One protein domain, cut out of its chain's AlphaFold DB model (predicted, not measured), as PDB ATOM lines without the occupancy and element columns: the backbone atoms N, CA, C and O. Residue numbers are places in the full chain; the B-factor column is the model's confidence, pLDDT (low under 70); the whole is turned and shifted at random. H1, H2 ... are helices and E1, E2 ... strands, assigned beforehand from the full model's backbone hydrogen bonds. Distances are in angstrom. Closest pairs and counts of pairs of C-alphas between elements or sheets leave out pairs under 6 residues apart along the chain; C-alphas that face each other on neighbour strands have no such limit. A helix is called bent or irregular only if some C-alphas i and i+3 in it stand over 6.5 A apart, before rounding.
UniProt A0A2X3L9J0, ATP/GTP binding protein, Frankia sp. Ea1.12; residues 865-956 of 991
ATOM      1  N   GLU A 865     132.054 191.456  99.846       55.19
ATOM      2  CA  GLU A 865     133.175 191.084  98.973       55.19
ATOM      3  C   GLU A 865     133.722 192.298  98.201       55.19
ATOM      4  O   GLU A 865     134.926 192.562  98.226       55.19
ATOM      5  N   ASP A 866     132.816 193.126  97.674       56.31
ATOM      6  CA  ASP A 866     133.107 194.359  96.935       56.31
ATOM      7  C   ASP A 866     133.948 195.364  97.751       56.31
ATOM      8  O   ASP A 866     134.868 195.995  97.234       56.31
ATOM      9  N   ARG A 867     133.679 195.491  99.058       56.28
ATOM     10  CA  ARG A 867     134.342 196.471  99.943       56.28
ATOM     11  C   ARG A 867     135.646 195.963 100.534       56.28
ATOM     12  O   ARG A 867     136.557 196.746 100.791       56.28
ATOM     13  N   VAL A 868     135.758 194.652 100.739       56.03
ATOM     14  CA  VAL A 868     137.044 194.026 101.076       56.03
ATOM     15  C   VAL A 868     138.013 194.176  99.915       56.03
ATOM     16  O   VAL A 868     139.190 194.444 100.139       56.03
ATOM     17  N   GLN A 869     137.520 194.073  98.680       54.50
ATOM     18  CA  GLN A 869     138.331 194.329  97.502       54.50
ATOM     19  C   GLN A 869     138.843 195.780  97.467       54.50
ATOM     20  O   GLN A 869     140.036 195.963  97.252       54.50
ATOM     21  N   GLU A 870     138.013 196.789  97.755       55.31
ATOM     22  CA  GLU A 870     138.440 198.203  97.879       55.31
ATOM     23  C   GLU A 870     139.514 198.408  98.967       55.31
ATOM     24  O   GLU A 870     140.566 198.992  98.701       55.31
ATOM     25  N   LEU A 871     139.315 197.835 100.161       52.06
ATOM     26  CA  LEU A 871     140.292 197.882 101.261       52.06
ATOM     27  C   LEU A 871     141.632 197.235 100.897       52.06
ATOM     28  O   LEU A 871     142.695 197.751 101.242       52.06
ATOM     29  N   LEU A 872     141.592 196.100 100.194       47.84
ATOM     30  CA  LEU A 872     142.782 195.392  99.721       47.84
ATOM     31  C   LEU A 872     143.452 196.096  98.528       47.84
ATOM     32  O   LEU A 872     144.639 195.882  98.295       47.84
ATOM     33  N   MET A 873     142.721 196.941  97.793       58.03
ATOM     34  CA  MET A 873     143.249 197.839  96.755       58.03
ATOM     35  C   MET A 873     143.851 199.132  97.339       58.03
ATOM     36  O   MET A 873     144.322 199.979  96.584       58.03
ATOM     37  N   GLY A 874     143.889 199.266  98.671       43.94
ATOM     38  CA  GLY A 874     144.475 200.411  99.370       43.94
ATOM     39  C   GLY A 874     143.525 201.600  99.536       43.94
ATOM     40  O   GLY A 874     143.950 202.645 100.032       43.94
ATOM     41  N   GLU A 875     142.253 201.458  99.164       50.81
ATOM     42  CA  GLU A 875     141.240 202.482  99.403       50.81
ATOM     43  C   GLU A 875     140.725 202.377 100.847       50.81
ATOM     44  O   GLU A 875     140.442 201.299 101.370       50.81
ATOM     45  N   GLN A 876     140.654 203.507 101.553       56.31
ATOM     46  CA  GLN A 876     140.120 203.528 102.915       56.31
ATOM     47  C   GLN A 876     138.602 203.283 102.877       56.31
ATOM     48  O   GLN A 876     137.908 203.861 102.048       56.31
ATOM     49  N   LEU A 877     138.073 202.508 103.838       54.66
ATOM     50  CA  LEU A 877     136.629 202.233 104.021       54.66
ATOM     51  C   LEU A 877     135.759 203.508 104.007       54.66
ATOM     52  O   LEU A 877     134.592 203.479 103.622       54.66
ATOM     53  N   TYR A 878     136.353 204.622 104.437       58.66
ATOM     54  CA  TYR A 878     135.825 205.967 104.301       58.66
ATOM     55  C   TYR A 878     136.916 206.856 103.697       58.66
ATOM     56  O   TYR A 878     138.000 206.955 104.269       58.66
ATOM     57  N   GLU A 879     136.615 207.574 102.613       59.53
ATOM     58  CA  GLU A 879     137.522 208.586 102.040       59.53
ATOM     59  C   GLU A 879     137.862 209.704 103.047       59.53
ATOM     60  O   GLU A 879     138.920 210.327 102.981       59.53
ATOM     61  N   ASN A 880     136.971 209.950 104.016       69.50
ATOM     62  CA  ASN A 880     137.138 210.937 105.077       69.50
ATOM     63  C   ASN A 880     136.892 210.308 106.457       69.50
ATOM     64  O   ASN A 880     135.787 209.858 106.757       69.50
ATOM     65  N   ARG A 881     137.892 210.355 107.345       70.06
ATOM     66  CA  ARG A 881     137.816 209.813 108.718       70.06
ATOM     67  C   ARG A 881     136.699 210.429 109.569       70.06
ATOM     68  O   ARG A 881     136.166 209.760 110.448       70.06
ATOM     69  N   ALA A 882     136.301 211.672 109.295       75.81
ATOM     70  CA  ALA A 882     135.175 212.309 109.978       75.81
ATOM     71  C   ALA A 882     133.822 211.663 109.616       75.81
ATOM     72  O   ALA A 882     132.875 211.739 110.399       75.81
ATOM     73  N   LEU A 883     133.732 211.004 108.454       74.38
ATOM     74  CA  LEU A 883     132.524 210.310 108.015       74.38
ATOM     75  C   LEU A 883     132.237 209.092 108.901       74.38
ATOM     76  O   LEU A 883     131.097 208.897 109.295       74.38
ATOM     77  N   ALA A 884     133.267 208.355 109.325       73.12
ATOM     78  CA  ALA A 884     133.110 207.217 110.234       73.12
ATOM     79  C   ALA A 884     132.480 207.628 111.579       73.12
ATOM     80  O   ALA A 884     131.531 207.002 112.046       73.12
ATOM     81  N   VAL A 885     132.967 208.723 112.178       83.38
ATOM     82  CA  VAL A 885     132.425 209.257 113.442       83.38
ATOM     83  C   VAL A 885     130.993 209.762 113.255       83.38
ATOM     84  O   VAL A 885     130.142 209.555 114.121       83.38
ATOM     85  N   ARG A 886     130.704 210.387 112.107       84.25
ATOM     86  CA  ARG A 886     129.354 210.830 111.752       84.25
ATOM     87  C   ARG A 886     128.384 209.655 111.634       84.25
ATOM     88  O   ARG A 886     127.296 209.749 112.189       84.25
ATOM     89  N   GLU A 887     128.764 208.576 110.955       82.75
ATOM     90  CA  GLU A 887     127.918 207.383 110.808       82.75
ATOM     91  C   GLU A 887     127.690 206.681 112.156       82.75
ATOM     92  O   GLU A 887     126.559 206.321 112.481       82.75
ATOM     93  N   LEU A 888     128.724 206.578 113.001       83.94
ATOM     94  CA  LEU A 888     128.606 206.079 114.380       83.94
ATOM     95  C   LEU A 888     127.582 206.883 115.193       83.94
ATOM     96  O   LEU A 888     126.683 206.309 115.810       83.94
ATOM     97  N   TYR A 889     127.674 208.214 115.151       88.69
ATOM     98  CA  TYR A 889     126.706 209.084 115.816       88.69
ATOM     99  C   TYR A 889     125.301 208.956 115.219       88.69
ATOM    100  O   TYR A 889     124.322 208.913 115.962       88.69
ATOM    101  N   GLN A 890     125.191 208.891 113.891       86.50
ATOM    102  CA  GLN A 890     123.914 208.803 113.191       86.50
ATOM    103  C   GLN A 890     123.168 207.516 113.563       86.50
ATOM    104  O   GLN A 890     121.983 207.577 113.890       86.50
ATOM    105  N   ASN A 891     123.874 206.386 113.640       83.56
ATOM    106  CA  ASN A 891     123.312 205.109 114.079       83.56
ATOM    107  C   ASN A 891     122.791 205.175 115.524       83.56
ATOM    108  O   ASN A 891     121.643 204.809 115.791       83.56
ATOM    109  N   ALA A 892     123.594 205.712 116.449       87.44
ATOM    110  CA  ALA A 892     123.199 205.905 117.845       87.44
ATOM    111  C   ALA A 892     121.990 206.855 117.986       87.44
ATOM    112  O   ALA A 892     121.067 206.626 118.780       87.44
ATOM    113  N   LEU A 893     121.962 207.920 117.179       89.19
ATOM    114  CA  LEU A 893     120.878 208.895 117.139       89.19
ATOM    115  C   LEU A 893     119.580 208.277 116.623       89.19
ATOM    116  O   LEU A 893     118.517 208.512 117.207       89.19
ATOM    117  N   ASP A 894     119.648 207.481 115.564       86.50
ATOM    118  CA  ASP A 894     118.479 206.837 114.977       86.50
ATOM    119  C   ASP A 894     117.922 205.736 115.887       86.50
ATOM    120  O   ASP A 894     116.703 205.673 116.082       86.50
ATOM    121  N   ALA A 895     118.781 204.970 116.570       85.31
ATOM    122  CA  ALA A 895     118.370 204.023 117.608       85.31
ATOM    123  C   ALA A 895     117.601 204.713 118.752       85.31
ATOM    124  O   ALA A 895     116.539 204.241 119.187       85.31
ATOM    125  N   CYS A 896     118.095 205.865 119.215       90.06
ATOM    126  CA  CYS A 896     117.430 206.678 120.231       90.06
ATOM    127  C   CYS A 896     116.107 207.275 119.720       90.06
ATOM    128  O   CYS A 896     115.083 207.210 120.407       90.06
ATOM    129  N   ARG A 897     116.077 207.821 118.498       88.12
ATOM    130  CA  ARG A 897     114.853 208.367 117.881       88.12
ATOM    131  C   ARG A 897     113.773 207.303 117.733       88.12
ATOM    132  O   ARG A 897     112.606 207.574 118.025       88.12
ATOM    133  N   TYR A 898     114.159 206.098 117.330       82.69
ATOM    134  CA  TYR A 898     113.238 204.984 117.172       82.69
ATOM    135  C   TYR A 898     112.631 204.560 118.514       82.69
ATOM    136  O   TYR A 898     111.408 204.441 118.640       82.69
ATOM    137  N   ARG A 899     113.458 204.417 119.561       86.25
ATOM    138  CA  ARG A 899     112.966 204.125 120.915       86.25
ATOM    139  C   ARG A 899     112.039 205.220 121.434       86.25
ATOM    140  O   ARG A 899     111.003 204.886 122.013       86.25
ATOM    141  N   ARG A 900     112.342 206.498 121.176       86.19
ATOM    142  CA  ARG A 900     111.456 207.620 121.526       86.19
ATOM    143  C   ARG A 900     110.083 207.473 120.872       86.19
ATOM    144  O   ARG A 900     109.079 207.472 121.575       86.19
ATOM    145  N   ALA A 901     110.040 207.264 119.555       85.44
ATOM    146  CA  ALA A 901     108.790 207.106 118.810       85.44
ATOM    147  C   ALA A 901     107.951 205.918 119.319       85.44
ATOM    148  O   ALA A 901     106.741 206.043 119.516       85.44
ATOM    149  N   ARG A 902     108.595 204.779 119.606       82.56
ATOM    150  CA  ARG A 902     107.935 203.603 120.194       82.56
ATOM    151  C   ARG A 902     107.365 203.898 121.582       82.56
ATOM    152  O   ARG A 902     106.249 203.491 121.891       82.56
ATOM    153  N   THR A 903     108.127 204.602 122.409       84.44
ATOM    154  CA  THR A 903     107.743 204.955 123.779       84.44
ATOM    155  C   THR A 903     106.562 205.926 123.797       84.44
ATOM    156  O   THR A 903     105.616 205.723 124.551       84.44
ATOM    157  N   GLU A 904     106.570 206.935 122.922       84.25
ATOM    158  CA  GLU A 904     105.445 207.860 122.743       84.25
ATOM    159  C   GLU A 904     104.183 207.134 122.267       84.25
ATOM    160  O   GLU A 904     103.094 207.373 122.791       84.25
ATOM    161  N   TYR A 905     104.317 206.214 121.306       80.81
ATOM    162  CA  TYR A 905     103.202 205.396 120.834       80.81
ATOM    163  C   TYR A 905     102.602 204.549 121.963       80.81
ATOM    164  O   TYR A 905     101.387 204.574 122.166       80.81
ATOM    165  N   LEU A 906     103.446 203.842 122.726       79.06
ATOM    166  CA  LEU A 906     103.015 203.026 123.864       79.06
ATOM    167  C   LEU A 906     102.370 203.871 124.961       79.06
ATOM    168  O   LEU A 906     101.355 203.451 125.510       79.06
ATOM    169  N   GLY A 907     102.888 205.069 125.236       82.88
ATOM    170  CA  GLY A 907     102.267 206.010 126.168       82.88
ATOM    171  C   GLY A 907     100.855 206.414 125.734       82.88
ATOM    172  O   GLY A 907      99.946 206.431 126.559       82.88
ATOM    173  N   ARG A 908     100.641 206.644 124.430       83.94
ATOM    174  CA  ARG A 908      99.317 206.974 123.867       83.94
ATOM    175  C   ARG A 908      98.341 205.794 123.855       83.94
ATOM    176  O   ARG A 908      97.141 206.021 123.943       83.94
ATOM    177  N   THR A 909      98.825 204.557 123.719       80.00
ATOM    178  CA  THR A 909      97.964 203.360 123.584       80.00
ATOM    179  C   THR A 909      97.753 202.585 124.880       80.00
ATOM    180  O   THR A 909      96.711 201.962 125.037       80.00
ATOM    181  N   THR A 910      98.705 202.614 125.813       78.38
ATOM    182  CA  THR A 910      98.639 201.854 127.077       78.38
ATOM    183  C   THR A 910      98.470 202.744 128.310       78.38
ATOM    184  O   THR A 910      98.300 202.232 129.414       78.38
ATOM    185  N   GLY A 911      98.520 204.073 128.148       76.88
ATOM    186  CA  GLY A 911      98.356 205.044 129.236       76.88
ATOM    187  C   GLY A 911      99.520 205.093 130.232       76.88
ATOM    188  O   GLY A 911      99.434 205.799 131.232       76.88
ATOM    189  N   ARG A 912     100.615 204.359 129.981       72.69
ATOM    190  CA  ARG A 912     101.822 204.355 130.817       72.69
ATOM    191  C   ARG A 912     102.952 205.121 130.118       72.69
ATOM    192  O   ARG A 912     103.595 204.560 129.229       72.69
ATOM    193  N   PRO A 913     103.206 206.392 130.473       70.69
ATOM    194  CA  PRO A 913     104.365 207.113 129.960       70.69
ATOM    195  C   PRO A 913     105.650 206.490 130.521       70.69
ATOM    196  O   PRO A 913     105.701 206.120 131.693       70.69
ATOM    197  N   SER A 914     106.692 206.362 129.696       76.81
ATOM    198  CA  SER A 914     108.001 205.901 130.179       76.81
ATOM    199  C   SER A 914     108.900 207.077 130.543       76.81
ATOM    200  O   SER A 914     108.869 208.115 129.886       76.81
ATOM    201  N   THR A 915     109.739 206.877 131.555       84.12
ATOM    202  CA  THR A 915     110.736 207.834 132.057       84.12
ATOM    203  C   THR A 915     112.054 207.815 131.275       84.12
ATOM    204  O   THR A 915     113.031 208.435 131.686       84.12
ATOM    205  N   TRP A 916     112.117 207.075 130.165       89.88
ATOM    206  CA  TRP A 916     113.327 206.946 129.360       89.88
ATOM    207  C   TRP A 916     113.720 208.268 128.679       89.88
ATOM    208  O   TRP A 916     112.903 208.894 128.002       89.88
ATOM    209  N   THR A 917     115.005 208.617 128.782       89.12
ATOM    210  CA  THR A 917     115.638 209.742 128.080       89.12
ATOM    211  C   THR A 917     116.802 209.217 127.246       89.12
ATOM    212  O   THR A 917     117.673 208.520 127.773       89.12
ATOM    213  N   GLY A 918     116.821 209.558 125.955       90.25
ATOM    214  CA  GLY A 918     117.894 209.166 125.041       90.25
ATOM    215  C   GLY A 918     119.245 209.740 125.463       90.25
ATOM    216  O   GLY A 918     119.350 210.932 125.749       90.25
ATOM    217  N   ARG A 919     120.267 208.888 125.499       93.94
ATOM    218  CA  ARG A 919     121.651 209.222 125.833       93.94
ATOM    219  C   ARG A 919     122.583 208.537 124.843       93.94
ATOM    220  O   ARG A 919     122.383 207.366 124.528       93.94
ATOM    221  N   ILE A 920     123.579 209.289 124.386       94.88
ATOM    222  CA  ILE A 920     124.673 208.817 123.541       94.88
ATOM    223  C   ILE A 920     125.960 209.323 124.184       94.88
ATOM    224  O   ILE A 920     126.125 210.533 124.339       94.88
ATOM    225  N   ASP A 921     126.839 208.409 124.567       94.25
ATOM    226  CA  ASP A 921     128.119 208.692 125.204       94.25
ATOM    227  C   ASP A 921     129.252 208.288 124.252       94.25
ATOM    228  O   ASP A 921     129.248 207.180 123.718       94.25
ATOM    229  N   PHE A 922     130.228 209.176 124.046       93.25
ATOM    230  CA  PHE A 922     131.468 208.851 123.336       93.25
ATOM    231  C   PHE A 922     132.627 208.750 124.319       93.25
ATOM    232  O   PHE A 922     132.786 209.606 125.193       93.25
ATOM    233  N   ARG A 923     133.456 207.724 124.148       92.44
ATOM    234  CA  ARG A 923     134.711 207.535 124.879       92.44
ATOM    235  C   ARG A 923     135.823 207.224 123.893       92.44
ATOM    236  O   ARG A 923     135.577 206.651 122.841       92.44
ATOM    237  N   GLN A 924     137.042 207.607 124.229       92.06
ATOM    238  CA  GLN A 924     138.229 207.239 123.468       92.06
ATOM    239  C   GLN A 924     139.304 206.762 124.437       92.06
ATOM    240  O   GLN A 924     139.380 207.260 125.563       92.06
ATOM    241  N   GLY A 925     140.125 205.816 124.005       90.81
ATOM    242  CA  GLY A 925     141.163 205.231 124.841       90.81
ATOM    243  C   GLY A 925     142.128 204.373 124.038       90.81
ATOM    244  O   GLY A 925     142.164 204.446 122.812       90.81
ATOM    245  N   PHE A 926     142.907 203.571 124.756       89.19
ATOM    246  CA  PHE A 926     143.832 202.595 124.191       89.19
ATOM    247  C   PHE A 926     143.542 201.223 124.805       89.19
ATOM    248  O   PHE A 926     143.270 201.134 126.004       89.19
ATOM    249  N   GLU A 927     143.575 200.182 123.981       81.06
ATOM    250  CA  GLU A 927     143.540 198.781 124.400       81.06
ATOM    251  C   GLU A 927     144.844 198.397 125.131       81.06
ATOM    252  O   GLU A 927     145.857 199.095 124.989       81.06
ATOM    253  N   PRO A 928     144.877 197.282 125.887       74.50
ATOM    254  CA  PRO A 928     146.087 196.810 126.571       74.50
ATOM    255  C   PRO A 928     147.292 196.563 125.647       74.50
ATOM    256  O   PRO A 928     148.431 196.633 126.101       74.50
ATOM    257  N   ASP A 929     147.053 196.292 124.361       67.25
ATOM    258  CA  ASP A 929     148.086 196.119 123.330       67.25
ATOM    259  C   ASP A 929     148.544 197.441 122.677       67.25
ATOM    260  O   ASP A 929     149.386 197.436 121.779       67.25
ATOM    261  N   GLY A 930     148.008 198.580 123.134       77.19
ATOM    262  CA  GLY A 930     148.317 199.918 122.630       77.19
ATOM    263  C   GLY A 930     147.442 200.386 121.463       77.19
ATOM    264  O   GLY A 930     147.652 201.492 120.961       77.19
ATOM    265  N   THR A 931     146.453 199.600 121.025       72.62
ATOM    266  CA  THR A 931     145.569 199.978 119.911       72.62
ATOM    267  C   THR A 931     144.609 201.107 120.319       72.62
ATOM    268  O   THR A 931     143.864 200.946 121.286       72.62
ATOM    269  N   PRO A 932     144.565 202.259 119.618       77.25
ATOM    270  CA  PRO A 932     143.620 203.330 119.930       77.25
ATOM    271  C   PRO A 932     142.186 202.949 119.531       77.25
ATOM    272  O   PRO A 932     141.958 202.470 118.420       77.25
ATOM    273  N   TYR A 933     141.208 203.231 120.395       85.94
ATOM    274  CA  TYR A 933     139.788 202.990 120.127       85.94
ATOM    275  C   TYR A 933     138.920 204.234 120.361       85.94
ATOM    276  O   TYR A 933     139.249 205.121 121.153       85.94
ATOM    277  N   ILE A 934     137.768 204.259 119.685       86.38
ATOM    278  CA  ILE A 934     136.642 205.153 119.968       86.38
ATOM    279  C   ILE A 934     135.391 204.299 120.203       86.38
ATOM    280  O   ILE A 934     135.036 203.457 119.383       86.38
ATOM    281  N   GLU A 935     134.734 204.497 121.336       89.19
ATOM    282  CA  GLU A 935     133.513 203.809 121.745       89.19
ATOM    283  C   GLU A 935     132.340 204.794 121.663       89.19
ATOM    284  O   GLU A 935     132.408 205.898 122.205       89.19
ATOM    285  N   CYS A 936     131.253 204.395 120.999       90.12
ATOM    286  CA  CYS A 936     129.974 205.103 121.006       90.12
ATOM    287  C   CYS A 936     128.932 204.206 121.671       90.12
ATOM    288  O   CYS A 936     128.643 203.119 121.174       90.12
ATOM    289  N   ARG A 937     128.370 204.655 122.793       90.88
ATOM    290  CA  ARG A 937     127.366 203.913 123.554       90.88
ATOM    291  C   ARG A 937     126.044 204.660 123.539       90.88
ATOM    292  O   ARG A 937     125.974 205.786 124.023       90.88
ATOM    293  N   ASP A 938     124.986 204.023 123.054       92.31
ATOM    294  CA  ASP A 938     123.622 204.544 123.131       92.31
ATOM    295  C   ASP A 938     122.744 203.736 124.099       92.31
ATOM    296  O   ASP A 938     123.043 202.598 124.461       92.31
ATOM    297  N   ASN A 939     121.641 204.336 124.549       92.19
ATOM    298  CA  ASN A 939     120.599 203.652 125.319       92.19
ATOM    299  C   ASN A 939     119.281 203.520 124.528       92.19
ATOM    300  O   ASN A 939     118.198 203.503 125.125       92.19
ATOM    301  N   GLY A 940     119.364 203.473 123.197       89.56
ATOM    302  CA  GLY A 940     118.259 203.403 122.250       89.56
ATOM    303  C   GLY A 940     117.546 202.051 122.233       89.56
ATOM    304  O   GLY A 940     117.369 201.407 123.269       89.56
ATOM    305  N   ILE A 941     117.029 201.653 121.067       82.19
ATOM    306  CA  ILE A 941     116.212 200.435 120.901       82.19
ATOM    307  C   ILE A 941     117.027 199.133 121.051       82.19
ATOM    308  O   ILE A 941     116.432 198.088 121.310       82.19
ATOM    309  N   GLY A 942     118.362 199.207 120.969       77.31
ATOM    310  CA  GLY A 942     119.241 198.038 120.901       77.31
ATOM    311  C   GLY A 942     119.110 197.299 119.564       77.31
ATOM    312  O   GLY A 942     118.385 197.738 118.673       77.31
ATOM    313  N   MET A 943     119.800 196.171 119.419       70.00
ATOM    314  CA  MET A 943     119.677 195.301 118.245       70.00
ATOM    315  C   MET A 943     119.047 193.972 118.660       70.00
ATOM    316  O   MET A 943     119.466 193.370 119.647       70.00
ATOM    317  N   GLY A 944     118.025 193.528 117.929       60.03
ATOM    318  CA  GLY A 944     117.490 192.178 118.045       60.03
ATOM    319  C   GLY A 944     118.249 191.202 117.145       60.03
ATOM    320  O   GLY A 944     119.125 191.580 116.368       60.03
ATOM    321  N   TYR A 945     117.908 189.916 117.236       57.22
ATOM    322  CA  TYR A 945     118.618 188.858 116.512       57.22
ATOM    323  C   TYR A 945     118.596 189.036 114.985       57.22
ATOM    324  O   TYR A 945     119.622 188.843 114.343       57.22
ATOM    325  N   ARG A 946     117.464 189.444 114.392       57.62
ATOM    326  CA  ARG A 946     117.392 189.708 112.943       57.62
ATOM    327  C   ARG A 946     118.252 190.895 112.538       57.62
ATOM    328  O   ARG A 946     118.923 190.831 111.518       57.62
ATOM    329  N   GLU A 947     118.273 191.959 113.337       65.19
ATOM    330  CA  GLU A 947     119.145 193.102 113.067       65.19
ATOM    331  C   GLU A 947     120.626 192.709 113.162       65.19
ATOM    332  O   GLU A 947     121.424 193.139 112.331       65.19
ATOM    333  N   ILE A 948     120.991 191.839 114.110       61.31
ATOM    334  CA  ILE A 948     122.362 191.327 114.232       61.31
ATOM    335  C   ILE A 948     122.715 190.398 113.060       61.31
ATOM    336  O   ILE A 948     123.785 190.537 112.483       61.31
ATOM    337  N   SER A 949     121.823 189.485 112.675       53.19
ATOM    338  CA  SER A 949     122.112 188.410 111.709       53.19
ATOM    339  C   SER A 949     121.996 188.837 110.247       53.19
ATOM    340  O   SER A 949     122.777 188.383 109.418       53.19
ATOM    341  N   ASP A 950     121.035 189.709 109.929       55.97
ATOM    342  CA  ASP A 950     120.693 190.068 108.545       55.97
ATOM    343  C   ASP A 950     121.259 191.437 108.129       55.97
ATOM    344  O   ASP A 950     121.141 191.828 106.964       55.97
ATOM    345  N   VAL A 951     121.791 192.214 109.085       61.00
ATOM    346  CA  VAL A 951     122.268 193.589 108.849       61.00
ATOM    347  C   VAL A 951     123.648 193.817 109.460       61.00
ATOM    348  O   VAL A 951     124.577 194.140 108.732       61.00
ATOM    349  N   PHE A 952     123.817 193.631 110.773       57.44
ATOM    350  CA  PHE A 952     125.101 193.891 111.441       57.44
ATOM    351  C   PHE A 952     126.183 192.874 111.056       57.44
ATOM    352  O   PHE A 952     127.352 193.226 110.905       57.44
ATOM    353  N   ALA A 953     125.789 191.617 110.858       56.62
ATOM    354  CA  ALA A 953     126.670 190.566 110.389       56.62
ATOM    355  C   ALA A 953     127.112 190.766 108.926       56.62
ATOM    356  O   ALA A 953     128.096 190.159 108.533       56.62
ATOM    357  N   GLU A 954     126.477 191.629 108.122       54.62
ATOM    358  CA  GLU A 954     126.951 191.998 106.774       54.62
ATOM    359  C   GLU A 954     127.947 193.178 106.842       54.62
ATOM    360  O   GLU A 954     127.625 194.329 106.531       54.62
ATOM    361  N   ALA A 955     129.185 192.904 107.260       48.88
ATOM    362  CA  ALA A 955     130.231 193.913 107.416       48.88
ATOM    363  C   ALA A 955     130.600 194.569 106.069       48.88
ATOM    364  O   ALA A 955     131.072 193.902 105.152       48.88
ATOM    365  N   GLY A 956     130.432 195.893 105.958       46.81
ATOM    366  CA  GLY A 956     130.817 196.687 104.780       46.81
ATOM    367  C   GLY A 956     129.652 197.216 103.936       46.81
ATOM    368  O   GLY A 956     129.868 198.095 103.104       46.81
TER     369      GLY A 956
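Overview. This is residues 865 to 956 of the 991 residues of the protein "ATP/GTP binding protein" of Frankia sp. Ea1.12 (UniProt A0A2X3L9J0). One long helix, H2, makes the length of this loose, elongated domain, and a two-stranded hairpin, E1 and E2, packs on its residues 885 to 896. After H2 the backbone folds back through residues 911 to 919 to reach the hairpin, while the short helices H1 and H3, near the two ends of the printed part, touch no helix. The printed part has 92 residues, with three named helices and two named strands in the order H1, H2, E1, E2, H3; the sheet E1 - E2 is antiparallel and the class is mixed, helices and strands. The radius of gyration of the C-alphas is 17.3 A, and the C-alphas span 55 by 30 by 23 A.

Arrangement. H1, residues 865 to 872, is apart from H2, residues 881 to 910. Between H2 and E1, residues 920 to 926, the closest C-alphas are those of Ala 892 and Ile 920, 6.6 A apart. E2, residues 932 to 938, has 8 pairs of C-alphas within 8 A of H2, the closest being those of Ala 892 and Asp 938, 5.5 A apart. E1 and E2 form a hairpin and are antiparallel, with 162 degrees between their directions. Across it N 923 and O 935 are 2.9 A apart and N 937 and O 921 are 2.8 A apart, within hydrogen-bond range. H3, residues 945 to 952, is apart from H1, H2 and E1. Every O i to N i+4 pair is within hydrogen-bond range in H1; the counts are 25 of 26 in H2 and 3 of 4 in H3.

Along the chain. H1 begins at C-alpha 865, (133.175, 191.084, 98.973), and is 10.6 A long. H2 runs 44.0 A from C-alpha 881, (137.816, 209.813, 108.718), to C-alpha 910, (98.639, 201.854, 127.077). E1 is 20.2 A long and E2 20.3 A. H3 is 9.6 A long and ends at C-alpha 952, (125.101, 193.891, 111.441); it is neither bent nor irregular, but only just: C-alphas 949 and 952 are 6.2 A apart.

Size, cuts and confidence. The two C-alphas farthest apart are those of Met 873 and Gly 911, at 55.9 A. The printed part has no cut, and none of its links is long; the link from E1 to E2 is tight. Residues 869 to 874, 878 to 884 and 944 to 950 stand free. The mean pLDDT of the printed part is 75.0, and it is under 70 at residues 865 to 880, residue 929 and residues 944 to 956.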